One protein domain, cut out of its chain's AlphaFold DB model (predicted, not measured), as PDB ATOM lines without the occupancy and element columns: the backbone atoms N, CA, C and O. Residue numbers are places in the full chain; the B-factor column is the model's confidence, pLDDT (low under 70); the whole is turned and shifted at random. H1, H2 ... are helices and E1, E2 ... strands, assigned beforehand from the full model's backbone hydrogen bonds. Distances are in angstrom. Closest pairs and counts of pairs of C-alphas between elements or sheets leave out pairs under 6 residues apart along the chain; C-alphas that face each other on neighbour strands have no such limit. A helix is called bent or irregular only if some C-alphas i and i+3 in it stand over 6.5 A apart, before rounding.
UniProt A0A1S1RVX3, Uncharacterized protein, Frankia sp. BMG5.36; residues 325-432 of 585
ATOM      1  N   LEU A 325      40.389  15.709  25.308       86.88
ATOM      2  CA  LEU A 325      39.325  16.604  24.863       86.88
ATOM      3  C   LEU A 325      38.320  16.806  26.006       86.88
ATOM      4  O   LEU A 325      37.843  15.835  26.596       86.88
ATOM      5  N   VAL A 326      37.970  18.057  26.288       87.38
ATOM      6  CA  VAL A 326      37.041  18.468  27.350       87.38
ATOM      7  C   VAL A 326      35.988  19.438  26.820       87.38
ATOM      8  O   VAL A 326      36.228  20.150  25.845       87.38
ATOM      9  N   THR A 327      34.847  19.513  27.503       85.94
ATOM     10  CA  THR A 327      33.876  20.605  27.366       85.94
ATOM     11  C   THR A 327      33.773  21.415  28.653       85.94
ATOM     12  O   THR A 327      33.843  20.858  29.746       85.94
ATOM     13  N   THR A 328      33.604  22.729  28.540       88.25
ATOM     14  CA  THR A 328      33.350  23.623  29.680       88.25
ATOM     15  C   THR A 328      31.928  23.442  30.198       88.25
ATOM     16  O   THR A 328      31.013  23.196  29.417       88.25
ATOM     17  N   ILE A 329      31.702  23.549  31.512       83.50
ATOM     18  CA  ILE A 329      30.348  23.418  32.073       83.50
ATOM     19  C   ILE A 329      29.521  24.686  31.826       83.50
ATOM     20  O   ILE A 329      28.421  24.583  31.280       83.50
ATOM     21  N   ASP A 330      30.069  25.847  32.203       80.69
ATOM     22  CA  ASP A 330      29.383  27.151  32.209       80.69
ATOM     23  C   ASP A 330      30.186  28.293  31.552       80.69
ATOM     24  O   ASP A 330      29.740  29.440  31.591       80.69
ATOM     25  N   ASP A 331      31.379  28.038  30.999       83.69
ATOM     26  CA  ASP A 331      32.215  29.108  30.431       83.69
ATOM     27  C   ASP A 331      31.614  29.605  29.098       83.69
ATOM     28  O   ASP A 331      31.567  28.846  28.132       83.69
ATOM     29  N   PRO A 332      31.163  30.870  28.993       81.50
ATOM     30  CA  PRO A 332      30.509  31.375  27.787       81.50
ATOM     31  C   PRO A 332      31.500  31.746  26.671       81.50
ATOM     32  O   PRO A 332      31.082  32.279  25.645       81.50
ATOM     33  N   ARG A 333      32.811  31.563  26.884       86.50
ATOM     34  CA  ARG A 333      33.867  31.996  25.953       86.50
ATOM     35  C   ARG A 333      34.253  30.919  24.941       86.50
ATOM     36  O   ARG A 333      34.773  31.271  23.888       86.50
ATOM     37  N   PHE A 334      34.061  29.649  25.292       89.19
ATOM     38  CA  PHE A 334      34.295  28.465  24.461       89.19
ATOM     39  C   PHE A 334      33.642  27.242  25.121       89.19
ATOM     40  O   PHE A 334      33.566  27.161  26.348       89.19
ATOM     41  N   THR A 335      33.217  26.283  24.310       86.06
ATOM     42  CA  THR A 335      32.493  25.068  24.697       86.06
ATOM     43  C   THR A 335      33.403  23.848  24.737       86.06
ATOM     44  O   THR A 335      33.175  22.973  25.566       86.06
ATOM     45  N   THR A 336      34.420  23.772  23.871       88.44
ATOM     46  CA  THR A 336      35.281  22.594  23.646       88.44
ATOM     47  C   THR A 336      36.762  22.982  23.650       88.44
ATOM     48  O   THR A 336      37.144  24.029  23.127       88.44
ATOM     49  N   ALA A 337      37.623  22.148  24.238       91.50
ATOM     50  CA  ALA A 337      39.065  22.387  24.289       91.50
ATOM     51  C   ALA A 337      39.894  21.100  24.427       91.50
ATOM     52  O   ALA A 337      39.397  20.069  24.872       91.50
ATOM     53  N   THR A 338      41.195  21.183  24.131       92.56
ATOM     54  CA  THR A 338      42.183  20.140  24.471       92.56
ATOM     55  C   THR A 338      42.974  20.531  25.715       92.56
ATOM     56  O   THR A 338      43.542  21.621  25.770       92.56
ATOM     57  N   VAL A 339      43.079  19.629  26.692       93.44
ATOM     58  CA  VAL A 339      43.962  19.754  27.858       93.44
ATOM     59  C   VAL A 339      45.421  19.761  27.407       93.44
ATOM     60  O   VAL A 339      45.898  18.828  26.764       93.44
ATOM     61  N   LEU A 340      46.142  20.820  27.770       93.69
ATOM     62  CA  LEU A 340      47.588  20.942  27.604       93.69
ATOM     63  C   LEU A 340      48.324  20.502  28.875       93.69
ATOM     64  O   LEU A 340      49.314  19.778  28.788       93.69
ATOM     65  N   ARG A 341      47.838  20.925  30.049       93.88
ATOM     66  CA  ARG A 341      48.483  20.713  31.358       93.88
ATOM     67  C   ARG A 341      47.456  20.475  32.453       93.88
ATOM     68  O   ARG A 341      46.390  21.089  32.408       93.88
ATOM     69  N   ALA A 342      47.835  19.711  33.469       92.44
ATOM     70  CA  ALA A 342      47.148  19.648  34.753       92.44
ATOM     71  C   ALA A 342      48.051  20.241  35.844       92.44
ATOM     72  O   ALA A 342      49.247  19.977  35.864       92.44
ATOM     73  N   PHE A 343      47.501  21.038  36.747       90.94
ATOM     74  CA  PHE A 343      48.196  21.621  37.890       90.94
ATOM     75  C   PHE A 343      47.486  21.176  39.161       90.94
ATOM     76  O   PHE A 343      46.318  21.514  39.353       90.94
ATOM     77  N   ASP A 344      48.192  20.434  40.007       82.75
ATOM     78  CA  ASP A 344      47.716  20.052  41.333       82.75
ATOM     79  C   ASP A 344      48.360  20.984  42.367       82.75
ATOM     80  O   ASP A 344      49.569  21.227  42.331       82.75
ATOM     81  N   GLY A 345      47.551  21.605  43.228       68.19
ATOM     82  CA  GLY A 345      48.016  22.734  44.031       68.19
ATOM     83  C   GLY A 345      47.155  23.068  45.244       68.19
ATOM     84  O   GLY A 345      46.015  23.526  45.109       68.19
ATOM     85  N   ASP A 346      47.787  22.964  46.419       56.25
ATOM     86  CA  ASP A 346      47.318  23.058  47.818       56.25
ATOM     87  C   ASP A 346      46.253  24.113  48.200       56.25
ATOM     88  O   ASP A 346      45.802  24.150  49.346       56.25
ATOM     89  N   LYS A 347      45.899  25.049  47.314       65.94
ATOM     90  CA  LYS A 347      45.034  26.211  47.609       65.94
ATOM     91  C   LYS A 347      43.909  26.454  46.608       65.94
ATOM     92  O   LYS A 347      43.026  27.261  46.899       65.94
ATOM     93  N   HIS A 348      43.943  25.813  45.442       67.25
ATOM     94  CA  HIS A 348      42.972  26.051  44.366       67.25
ATOM     95  C   HIS A 348      42.406  24.766  43.747       67.25
ATOM     96  O   HIS A 348      41.634  24.861  42.797       67.25
ATOM     97  N   GLY A 349      42.768  23.602  44.298       80.38
ATOM     98  CA  GLY A 349      42.412  22.302  43.740       80.38
ATOM     99  C   GLY A 349      43.102  22.039  42.402       80.38
ATOM    100  O   GLY A 349      43.960  22.806  41.957       80.38
ATOM    101  N   LEU A 350      42.692  20.948  41.763       86.94
ATOM    102  CA  LEU A 350      43.148  20.568  40.435       86.94
ATOM    103  C   LEU A 350      42.677  21.592  39.389       86.94
ATOM    104  O   LEU A 350      41.504  21.976  39.347       86.94
ATOM    105  N   ARG A 351      43.593  22.045  38.530       91.69
ATOM    106  CA  ARG A 351      43.318  23.016  37.460       91.69
ATOM    107  C   ARG A 351      43.930  22.581  36.141       91.69
ATOM    108  O   ARG A 351      45.052  22.094  36.110       91.69
ATOM    109  N   TYR A 352      43.247  22.854  35.039       94.12
ATOM    110  CA  TYR A 352      43.710  22.498  33.702       94.12
ATOM    111  C   TYR A 352      44.042  23.733  32.874       94.12
ATOM    112  O   TYR A 352      43.225  24.649  32.762       94.12
ATOM    113  N   GLN A 353      45.224  23.745  32.249       95.44
ATOM    114  CA  GLN A 353      45.468  24.620  31.105       95.44
ATOM    115  C   GLN A 353      44.924  23.922  29.862       95.44
ATOM    116  O   GLN A 353      45.381  22.831  29.525       95.44
ATOM    117  N   VAL A 354      43.976  24.552  29.177       95.12
ATOM    118  CA  VAL A 354      43.297  24.009  27.995       95.12
ATOM    119  C   VAL A 354      43.441  24.959  26.807       95.12
ATOM    120  O   VAL A 354      43.468  26.173  26.995       95.12
ATOM    121  N   GLN A 355      43.521  24.427  25.589       93.56
ATOM    122  CA  GLN A 355      43.449  25.192  24.341       93.56
ATOM    123  C   GLN A 355      42.026  25.098  23.769       93.56
ATOM    124  O   GLN A 355      41.657  24.007  23.326       93.56
ATOM    125  N   PRO A 356      41.240  26.192  23.765       93.69
ATOM    126  CA  PRO A 356      39.928  26.252  23.117       93.69
ATOM    127  C   PRO A 356      39.949  25.859  21.637       93.69
ATOM    128  O   PRO A 356      40.939  26.107  20.941       93.69
ATOM    129  N   HIS A 357      38.854  25.243  21.187       88.56
ATOM    130  CA  HIS A 357      38.613  24.811  19.804       88.56
ATOM    131  C   HIS A 357      37.579  25.699  19.111       88.56
ATOM    132  O   HIS A 357      37.846  26.235  18.042       88.56
ATOM    133  N   ASP A 358      36.420  25.914  19.735       82.12
ATOM    134  CA  ASP A 358      35.289  26.669  19.176       82.12
ATOM    135  C   ASP A 358      35.379  28.192  19.404       82.12
ATOM    136  O   ASP A 358      34.458  28.937  19.067       82.12
ATOM    137  N   ALA A 359      36.526  28.681  19.887       85.19
ATOM    138  CA  ALA A 359      36.868  30.100  19.873       85.19
ATOM    139  C   ALA A 359      38.384  30.320  19.674       85.19
ATOM    140  O   ALA A 359      39.183  29.614  20.295       85.19
ATOM    141  N   PRO A 360      38.811  31.341  18.897       83.62
ATOM    142  CA  PRO A 360      40.222  31.637  18.628       83.62
ATOM    143  C   PRO A 360      40.899  32.356  19.812       83.62
ATOM    144  O   PRO A 360      41.326  33.511  19.719       83.62
ATOM    145  N   LEU A 361      40.971  31.669  20.951       88.00
ATOM    146  CA  LEU A 361      41.515  32.155  22.217       88.00
ATOM    147  C   LEU A 361      42.888  31.525  22.517       88.00
ATOM    148  O   LEU A 361      43.126  30.374  22.146       88.00
ATOM    149  N   PRO A 362      43.783  32.229  23.239       90.31
ATOM    150  CA  PRO A 362      44.987  31.615  23.800       90.31
ATOM    151  C   PRO A 362      44.621  30.596  24.900       90.31
ATOM    152  O   PRO A 362      43.489  30.632  25.400       90.31
ATOM    153  N   PRO A 363      45.563  29.746  25.352       93.44
ATOM    154  CA  PRO A 363      45.307  28.767  26.405       93.44
ATOM    155  C   PRO A 363      44.701  29.369  27.684       93.44
ATOM    156  O   PRO A 363      45.167  30.390  28.194       93.44
ATOM    157  N   GLN A 364      43.668  28.716  28.216       95.75
ATOM    158  CA  GLN A 364      42.892  29.138  29.386       95.75
ATOM    159  C   GLN A 364      43.178  28.228  30.584       95.75
ATOM    160  O   GLN A 364      43.351  27.029  30.399       95.75
ATOM    161  N   LEU A 365      43.214  28.771  31.807       94.31
ATOM    162  CA  LEU A 365      43.468  28.005  33.038       94.31
ATOM    163  C   LEU A 365      42.192  27.892  33.890       94.31
ATOM    164  O   LEU A 365      41.880  28.804  34.661       94.31
ATOM    165  N   LEU A 366      41.475  26.775  33.778       92.25
ATOM    166  CA  LEU A 366      40.198  26.526  34.463       92.25
ATOM    167  C   LEU A 366      40.346  25.563  35.661       92.25
ATOM    168  O   LEU A 366      41.322  24.816  35.713       92.25
ATOM    169  N   PRO A 367      39.427  25.584  36.644       90.06
ATOM    170  CA  PRO A 367      39.241  24.494  37.607       90.06
ATOM    171  C   PRO A 367      38.907  23.157  36.933       90.06
ATOM    172  O   PRO A 367      38.351  23.140  35.835       90.06
ATOM    173  N   ALA A 368      39.188  22.040  37.610       86.06
ATOM    174  CA  ALA A 368      38.667  20.727  37.224       86.06
ATOM    175  C   ALA A 368      37.128  20.703  37.242       86.06
ATOM    176  O   ALA A 368      36.515  20.326  36.247       86.06
ATOM    177  N   ASP A 369      36.518  21.241  38.303       83.19
ATOM    178  CA  ASP A 369      35.062  21.332  38.519       83.19
ATOM    179  C   ASP A 369      34.300  22.195  37.486       83.19
ATOM    180  O   ASP A 369      33.078  22.336  37.579       83.19
ATOM    181  N   ASP A 370      35.005  22.803  36.526       87.06
ATOM    182  CA  ASP A 370      34.459  23.615  35.429       87.06
ATOM    183  C   ASP A 370      34.539  22.898  34.065       87.06
ATOM    184  O   ASP A 370      34.114  23.460  33.049       87.06
ATOM    185  N   LEU A 371      35.064  21.666  34.023       85.62
ATOM    186  CA  LEU A 371      35.305  20.876  32.815       85.62
ATOM    187  C   LEU A 371      34.679  19.474  32.910       85.62
ATOM    188  O   LEU A 371      34.625  18.864  33.972       85.62
ATOM    189  N   ILE A 372      34.252  18.942  31.764       83.38
ATOM    190  CA  ILE A 372      33.781  17.561  31.595       83.38
ATOM    191  C   ILE A 372      34.661  16.885  30.536       83.38
ATOM    192  O   ILE A 372      34.789  17.440  29.440       83.38
ATOM    193  N   PRO A 373      35.256  15.707  30.789       81.88
ATOM    194  CA  PRO A 373      35.979  14.977  29.754       81.88
ATOM    195  C   PRO A 373      35.031  14.451  28.665       81.88
ATOM    196  O   PRO A 373      33.988  13.861  28.945       81.88
ATOM    197  N   LEU A 374      35.416  14.663  27.406       78.31
ATOM    198  CA  LEU A 374      34.755  14.120  26.213       78.31
ATOM    199  C   LEU A 374      35.507  12.907  25.651       78.31
ATOM    200  O   LEU A 374      34.882  11.957  25.186       78.31
ATOM    201  N   ARG A 375      36.845  12.952  25.682       82.12
ATOM    202  CA  ARG A 375      37.761  11.873  25.282       82.12
ATOM    203  C   ARG A 375      39.086  12.074  26.028       82.12
ATOM    204  O   ARG A 375      39.599  13.189  25.986       82.12
ATOM    205  N   PRO A 376      39.670  11.066  26.683       82.81
ATOM    206  CA  PRO A 376      40.966  11.210  27.342       82.81
ATOM    207  C   PRO A 376      42.116  11.169  26.325       82.81
ATOM    208  O   PRO A 376      41.911  10.896  25.141       82.81
ATOM    209  N   ALA A 377      43.334  11.401  26.800       86.00
ATOM    210  CA  ALA A 377      44.556  10.942  26.151       86.00
ATOM    211  C   ALA A 377      45.244   9.912  27.051       86.00
ATOM    212  O   ALA A 377      45.233  10.051  28.272       86.00
ATOM    213  N   VAL A 378      45.853   8.894  26.447       85.69
ATOM    214  CA  VAL A 378      46.531   7.797  27.144       85.69
ATOM    215  C   VAL A 378      47.951   7.697  26.616       85.69
ATOM    216  O   VAL A 378      48.168   7.626  25.416       85.69
ATOM    217  N   TRP A 379      48.925   7.678  27.521       85.88
ATOM    218  CA  TRP A 379      50.353   7.623  27.201       85.88
ATOM    219  C   TRP A 379      50.973   6.368  27.826       85.88
ATOM    220  O   TRP A 379      50.508   5.950  28.883       85.88
ATOM    221  N   PRO A 380      52.025   5.771  27.239       82.25
ATOM    222  CA  PRO A 380      52.669   4.595  27.826       82.25
ATOM    223  C   PRO A 380      53.390   4.919  29.145       82.25
ATOM    224  O   PRO A 380      53.220   4.219  30.137       82.25
ATOM    225  N   THR A 381      54.160   6.014  29.185       85.31
ATOM    226  CA  THR A 381      54.937   6.456  30.358       85.31
ATOM    227  C   THR A 381      54.973   7.979  30.459       85.31
ATOM    228  O   THR A 381      54.798   8.689  29.460       85.31
ATOM    229  N   VAL A 382      55.250   8.502  31.655       87.69
ATOM    230  CA  VAL A 382      55.509   9.930  31.888       87.69
ATOM    231  C   VAL A 382      56.716  10.391  31.066       87.69
ATOM    232  O   VAL A 382      56.709  11.510  30.560       87.69
ATOM    233  N   GLU A 383      57.719   9.534  30.838       89.31
ATOM    234  CA  GLU A 383      58.843   9.870  29.953       89.31
ATOM    235  C   GLU A 383      58.388  10.085  28.499       89.31
ATOM    236  O   GLU A 383      58.797  11.059  27.866       89.31
ATOM    237  N   ALA A 384      57.507   9.230  27.969       88.06
ATOM    238  CA  ALA A 384      56.967   9.381  26.619       88.06
ATOM    239  C   ALA A 384      56.101  10.644  26.481       88.06
ATOM    240  O   ALA A 384      56.259  11.387  25.512       88.06
ATOM    241  N   LEU A 385      55.258  10.928  27.480       90.44
ATOM    242  CA  LEU A 385      54.472  12.163  27.585       90.44
ATOM    243  C   LEU A 385      55.377  13.410  27.591       90.44
ATOM    244  O   LEU A 385      55.150  14.346  26.824       90.44
ATOM    245  N   VAL A 386      56.440  13.421  28.404       91.25
ATOM    246  CA  VAL A 386      57.421  14.522  28.445       91.25
ATOM    247  C   VAL A 386      58.145  14.667  27.107       91.25
ATOM    248  O   VAL A 386      58.270  15.781  26.603       91.25
ATOM    249  N   ARG A 387      58.586  13.561  26.499       89.56
ATOM    250  CA  ARG A 387      59.302  13.553  25.213       89.56
ATOM    251  C   ARG A 387      58.436  14.109  24.079       89.56
ATOM    252  O   ARG A 387      58.897  14.975  23.339       89.56
ATOM    253  N   ALA A 388      57.182  13.666  23.984       87.88
ATOM    254  CA  ALA A 388      56.206  14.178  23.025       87.88
ATOM    255  C   ALA A 388      55.969  15.683  23.212       87.88
ATOM    256  O   ALA A 388      56.019  16.456  22.258       87.88
ATOM    257  N   ARG A 389      55.775  16.122  24.457       91.06
ATOM    258  CA  ARG A 389      55.548  17.532  24.785       91.06
ATOM    259  C   ARG A 389      56.743  18.434  24.518       91.06
ATOM    260  O   ARG A 389      56.541  19.571  24.107       91.06
ATOM    261  N   LEU A 390      57.967  17.953  24.724       89.38
ATOM    262  CA  LEU A 390      59.176  18.694  24.365       89.38
ATOM    263  C   LEU A 390      59.321  18.850  22.843       89.38
ATOM    264  O   LEU A 390      59.783  19.897  22.401       89.38
ATOM    265  N   ALA A 391      58.884  17.864  22.049       86.19
ATOM    266  CA  ALA A 391      58.868  17.969  20.586       86.19
ATOM    267  C   ALA A 391      57.848  19.003  20.064       86.19
ATOM    268  O   ALA A 391      58.111  19.657  19.060       86.19
ATOM    269  N   GLY A 392      56.723  19.185  20.765       83.62
ATOM    270  CA  GLY A 392      55.681  20.169  20.437       83.62
ATOM    271  C   GLY A 392      55.721  21.456  21.275       83.62
ATOM    272  O   GLY A 392      54.672  22.051  21.518       83.62
ATOM    273  N   GLU A 393      56.905  21.854  21.755       87.94
ATOM    274  CA  GLU A 393      57.178  23.106  22.489       87.94
ATOM    275  C   GLU A 393      56.340  23.353  23.769       87.94
ATOM    276  O   GLU A 393      56.118  24.492  24.183       87.94
ATOM    277  N   LEU A 394      55.919  22.289  24.466       90.06
ATOM    278  CA  LEU A 394      55.131  22.341  25.710       90.06
ATOM    279  C   LEU A 394      55.921  21.830  26.946       90.06
ATOM    280  O   LEU A 394      55.475  20.893  27.629       90.06
ATOM    281  N   PRO A 395      57.092  22.422  27.280       90.19
ATOM    282  CA  PRO A 395      57.972  21.936  28.346       90.19
ATOM    283  C   PRO A 395      57.264  21.936  29.715       90.19
ATOM    284  O   PRO A 395      56.436  22.824  29.947       90.19
ATOM    285  N   PRO A 396      57.556  20.982  30.622       90.06
ATOM    286  CA  PRO A 396      56.942  20.909  31.954       90.06
ATOM    287  C   PRO A 396      57.070  22.204  32.776       90.06
ATOM    288  O   PRO A 396      58.079  22.903  32.684       90.06
ATOM    289  N   MET A 397      56.054  22.527  33.581       90.19
ATOM    290  CA  MET A 397      56.021  23.710  34.459       90.19
ATOM    291  C   MET A 397      55.929  23.328  35.941       90.19
ATOM    292  O   MET A 397      55.333  22.321  36.290       90.19
ATOM    293  N   LEU A 398      56.482  24.154  36.832       88.81
ATOM    294  CA  LEU A 398      56.424  23.924  38.280       88.81
ATOM    295  C   LEU A 398      54.970  23.797  38.783       88.81
ATOM    296  O   LEU A 398      54.135  24.645  38.468       88.81
ATOM    297  N   GLY A 399      54.688  22.759  39.578       86.88
ATOM    298  CA  GLY A 399      53.346  22.438  40.087       86.88
ATOM    299  C   GLY A 399      52.453  21.675  39.100       86.88
ATOM    300  O   GLY A 399      51.260  21.516  39.342       86.88
ATOM    301  N   GLU A 400      52.995  21.229  37.966       91.25
ATOM    302  CA  GLU A 400      52.274  20.414  36.990       91.25
ATOM    303  C   GLU A 400      52.237  18.934  37.395       91.25
ATOM    304  O   GLU A 400      53.253  18.360  37.785       91.25
ATOM    305  N   ALA A 401      51.074  18.301  37.258       89.19
ATOM    306  CA  ALA A 401      50.906  16.859  37.380       89.19
ATOM    307  C   ALA A 401      50.971  16.212  35.987       89.19
ATOM    308  O   ALA A 401      50.260  16.613  35.062       89.19
ATOM    309  N   LEU A 402      51.826  15.201  35.837       88.81
ATOM    310  CA  LEU A 402      51.962  14.391  34.629       88.81
ATOM    311  C   LEU A 402      51.457  12.984  34.938       88.81
ATOM    312  O   LEU A 402      51.997  12.318  35.820       88.81
ATOM    313  N   VAL A 403      50.417  12.547  34.229       83.69
ATOM    314  CA  VAL A 403      49.708  11.293  34.515       83.69
ATOM    315  C   VAL A 403      49.596  10.441  33.258       83.69
ATOM    316  O   VAL A 403      49.304  10.938  32.169       83.69
ATOM    317  N   THR A 404      49.827   9.146  33.439       80.88
ATOM    318  CA  THR A 404      49.488   8.061  32.512       80.88
ATOM    319  C   THR A 404      48.751   6.963  33.286       80.88
ATOM    320  O   THR A 404      48.798   7.002  34.516       80.88
ATOM    321  N   PRO A 405      48.155   5.942  32.638       75.50
ATOM    322  CA  PRO A 405      47.523   4.816  33.340       75.50
ATOM    323  C   PRO A 405      48.450   4.030  34.287       75.50
ATOM    324  O   PRO A 405      47.986   3.163  35.023       75.50
ATOM    325  N   HIS A 406      49.767   4.253  34.246       72.94
ATOM    326  CA  HIS A 406      50.743   3.502  35.044       72.94
ATOM    327  C   HIS A 406      51.585   4.372  35.965       72.94
ATOM    328  O   HIS A 406      52.149   3.862  36.929       72.94
ATOM    329  N   GLU A 407      51.712   5.666  35.682       79.81
ATOM    330  CA  GLU A 407      52.685   6.539  36.328       79.81
ATOM    331  C   GLU A 407      52.073   7.905  36.657       79.81
ATOM    332  O   GLU A 407      51.415   8.523  35.819       79.81
ATOM    333  N   VAL A 408      52.346   8.407  37.865       82.75
ATOM    334  CA  VAL A 408      52.121   9.813  38.241       82.75
ATOM    335  C   VAL A 408      53.462  10.455  38.579       82.75
ATOM    336  O   VAL A 408      54.165  10.000  39.483       82.75
ATOM    337  N   GLY A 409      53.821  11.526  37.870       85.31
ATOM    338  CA  GLY A 409      54.997  12.354  38.139       85.31
ATOM    339  C   GLY A 409      54.598  13.801  38.422       85.31
ATOM    340  O   GLY A 409      53.970  14.446  37.584       85.31
ATOM    341  N   LEU A 410      54.983  14.333  39.583       87.44
ATOM    342  CA  LEU A 410      54.805  15.750  39.914       87.44
ATOM    343  C   LEU A 410      56.020  16.558  39.445       87.44
ATOM    344  O   LEU A 410      57.163  16.160  39.666       87.44
ATOM    345  N   VAL A 411      55.786  17.709  38.823       88.19
ATOM    346  CA  VAL A 411      56.835  18.610  38.346       88.19
ATOM    347  C   VAL A 411      57.210  19.590  39.458       88.19
ATOM    348  O   VAL A 411      56.439  20.481  39.820       88.19
ATOM    349  N   VAL A 412      58.409  19.415  40.009       86.19
ATOM    350  CA  VAL A 412      58.916  20.099  41.206       86.19
ATOM    351  C   VAL A 412      60.164  20.927  40.892       86.19
ATOM    352  O   VAL A 412      60.813  20.743  39.861       86.19
ATOM    353  N   ASP A 413      60.512  21.846  41.791       82.69
ATOM    354  CA  ASP A 413      61.821  22.499  41.760       82.69
ATOM    355  C   ASP A 413      62.879  21.505  42.262       82.69
ATOM    356  O   ASP A 413      62.624  20.751  43.207       82.69
ATOM    357  N   ARG A 414      64.037  21.445  41.603       68.12
ATOM    358  CA  ARG A 414      65.060  20.424  41.872       68.12
ATOM    359  C   ARG A 414      65.830  20.697  43.157       68.12
ATOM    360  O   ARG A 414      66.123  19.763  43.897       68.12
ATOM    361  N   ASP A 415      66.150  21.967  43.394       62.16
ATOM    362  CA  ASP A 415      67.028  22.434  44.463       62.16
ATOM    363  C   ASP A 415      66.555  23.802  44.980       62.16
ATOM    364  O   ASP A 415      66.077  24.644  44.222       62.16
ATOM    365  N   LEU A 416      66.753  24.073  46.275       57.09
ATOM    366  CA  LEU A 416      66.379  25.347  46.919       57.09
ATOM    367  C   LEU A 416      67.204  26.570  46.452       57.09
ATOM    368  O   LEU A 416      66.998  27.672  46.960       57.09
ATOM    369  N   ASP A 417      68.144  26.385  45.523       54.22
ATOM    370  CA  ASP A 417      68.951  27.439  44.900       54.22
ATOM    371  C   ASP A 417      68.498  27.802  43.470       54.22
ATOM    372  O   ASP A 417      69.053  28.729  42.874       54.22
ATOM    373  N   GLY A 418      67.462  27.133  42.944       53.81
ATOM    374  CA  GLY A 418      66.899  27.393  41.620       53.81
ATOM    375  C   GLY A 418      67.646  26.727  40.460       53.81
ATOM    376  O   GLY A 418      67.618  27.256  39.346       53.81
ATOM    377  N   SER A 419      68.324  25.593  40.689       54.47
ATOM    378  CA  SER A 419      69.099  24.885  39.652       54.47
ATOM    379  C   SER A 419      68.267  24.420  38.439       54.47
ATOM    380  O   SER A 419      68.814  24.266  37.341       54.47
ATOM    381  N   GLY A 420      66.950  24.236  38.602       68.38
ATOM    382  CA  GLY A 420      66.004  23.988  37.514       68.38
ATOM    383  C   GLY A 420      64.794  23.140  37.909       68.38
ATOM    384  O   GLY A 420      64.768  22.493  38.946       68.38
ATOM    385  N   ILE A 421      63.794  23.103  37.031       78.62
ATOM    386  CA  ILE A 421      62.584  22.286  37.200       78.62
ATOM    387  C   ILE A 421      62.866  20.830  36.790       78.62
ATOM    388  O   ILE A 421      63.510  20.581  35.768       78.62
ATOM    389  N   VAL A 422      62.351  19.861  37.554       82.06
ATOM    390  CA  VAL A 422      62.423  18.421  37.247       82.06
ATOM    391  C   VAL A 422      61.077  17.728  37.446       82.06
ATOM    392  O   VAL A 422      60.256  18.139  38.259       82.06
ATOM    393  N   VAL A 423      60.865  16.621  36.735       81.25
ATOM    394  CA  VAL A 423      59.810  15.665  37.091       81.25
ATOM    395  C   VAL A 423      60.334  14.816  38.249       81.25
ATOM    396  O   VAL A 423      61.401  14.208  38.132       81.25
ATOM    397  N   ALA A 424      59.620  14.790  39.374       79.50
ATOM    398  CA  ALA A 424      59.896  13.859  40.462       79.50
ATOM    399  C   ALA A 424      59.751  12.412  39.961       79.50
ATOM    400  O   ALA A 424      58.956  12.151  39.059       79.50
ATOM    401  N   ALA A 425      60.517  11.477  40.536       77.00
ATOM    402  CA  ALA A 425      60.520  10.076  40.106       77.00
ATOM    403  C   ALA A 425      59.077   9.523  40.033       77.00
ATOM    404  O   ALA A 425      58.413   9.496  41.075       77.00
ATOM    405  N   PRO A 426      58.575   9.125  38.843       79.62
ATOM    406  CA  PRO A 426      57.175   8.756  38.696       79.62
ATOM    407  C   PRO A 426      56.807   7.582  39.599       79.62
ATOM    408  O   PRO A 426      57.529   6.586  39.680       79.62
ATOM    409  N   THR A 427      55.687   7.714  40.305       76.25
ATOM    410  CA  THR A 427      55.182   6.673  41.201       76.25
ATOM    411  C   THR A 427      54.280   5.727  40.407       76.25
ATOM    412  O   THR A 427      53.322   6.210  39.795       76.25
ATOM    413  N   PRO A 428      54.552   4.407  40.406       69.50
ATOM    414  CA  PRO A 428      53.684   3.440  39.750       69.50
ATOM    415  C   PRO A 428      52.305   3.352  40.413       69.50
ATOM    416  O   PRO A 428      52.213   3.280  41.640       69.50
ATOM    417  N   TRP A 429      51.250   3.280  39.606       68.25
ATOM    418  CA  TRP A 429      49.890   2.944  40.033       68.25
ATOM    419  C   TRP A 429      49.256   1.927  39.071       68.25
ATOM    420  O   TRP A 429      49.775   1.674  37.983       68.25
ATOM    421  N   THR A 430      48.197   1.250  39.519       53.16
ATOM    422  CA  THR A 430      47.737  -0.003  38.899       53.16
ATOM    423  C   THR A 430      46.431   0.174  38.134       53.16
ATOM    424  O   THR A 430      45.382   0.377  38.741       53.16
ATOM    425  N   THR A 431      46.487  -0.020  36.819       58.38
ATOM    426  CA  THR A 431      45.335  -0.129  35.906       58.38
ATOM    427  C   THR A 431      45.252  -1.532  35.290       58.38
ATOM    428  O   THR A 431      46.116  -2.382  35.525       58.38
ATOM    429  N   CYS A 432      44.187  -1.806  34.528       57.81
ATOM    430  CA  CYS A 432      43.979  -3.090  33.854       57.81
ATOM    431  C   CYS A 432      45.132  -3.398  32.867       57.81
ATOM    432  O   CYS A 432      45.328  -2.636  31.917       57.81
TER     433      CYS A 432
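AT A GLANCE: This is residues 325 to 432 of the 585 residues of an uncharacterized protein of Frankia sp. BMG5.36 (UniProt A0A1S1RVX3). What shape do these atoms make? Two lobes of one strongly twisted, branched sheet stand side by side: E1 to E5 make the first, and the E6 E7 E8 ribbon, with H1 over one face of it, makes the second. The bent strand E2 joins them, its residues 342 to 343 pairing with E6. What is it made of? The 108 printed residues hold one named helix and eight named strands, in the order E1 E2 E3 E4 E5 H1 E6 E7 E8; the neighbour strands are antiparallel and the class is mostly strand, though under half of the residues are in named elements. The whole is compact, with a radius of gyration of the C-alphas of 14.6 A and spans of 41 by 38 by 29 A.

IN THESE COORDINATES: Where does the first lobe run? E1 is residues 325 to 328, from C-alpha 325 at (39.325, 16.604, 24.863). E2 is residues 336 to 343, 19.3 A long, and bends by 69 degrees at residue 340; E3 is residues 351 to 356, 15.1 A, E4 is 364 to 367, and E5 is 371 to 375. What follows? H1 is residues 382 to 391, 14.3 A long, from C-alpha 382 at (55.509, 9.930, 31.888). E6 is residues 400 to 403, E7 is 407 to 413, 19.2 A, and E8 is 421 to 423, ending at C-alpha 423 at (59.810, 15.665, 37.091).

HOW THE PARTS SIT: What lies beside E2? E1, with N 326 and O 337 2.8 A apart, and E6, with N 401 and O 342 2.8 A apart, lie on one side; E3, with N 340 and O 353 2.8 A apart, lies on the other side. How do the strands go on from there? E1 pairs with edge strand E5 through N 327 and O 372, 2.8 A, and E3 with edge strand E4 through N 352 and O 366, 2.8 A. E6 pairs with E7 through N 402 and O 409, 2.9 A, and E7 with edge strand E8 through N 412 and O 422, 2.8 A; E1 E2 E3 E4 and E6 E7 E8 are meanders, each strand the antiparallel neighbour of the one before. Where is H1? It is on the sheet at a height of 10.0 A, over E6 and slantwise to it at 44 degrees on the local plane; the closest C-alphas, of Val 382 and Leu 402, are 6.3 A apart. Every O i to N i+4 pair in H1 is within hydrogen-bond range.

THE WHOLE: How far does it reach? The two C-alphas farthest apart, of Asp 358 and Asp 417, are 42.4 A apart. Are there cuts or long links? The printed part has no cut, and no link is long. Where is confidence low? The pLDDT is under 70 at residues 345 to 348, 414 to 420 and 428 to 432.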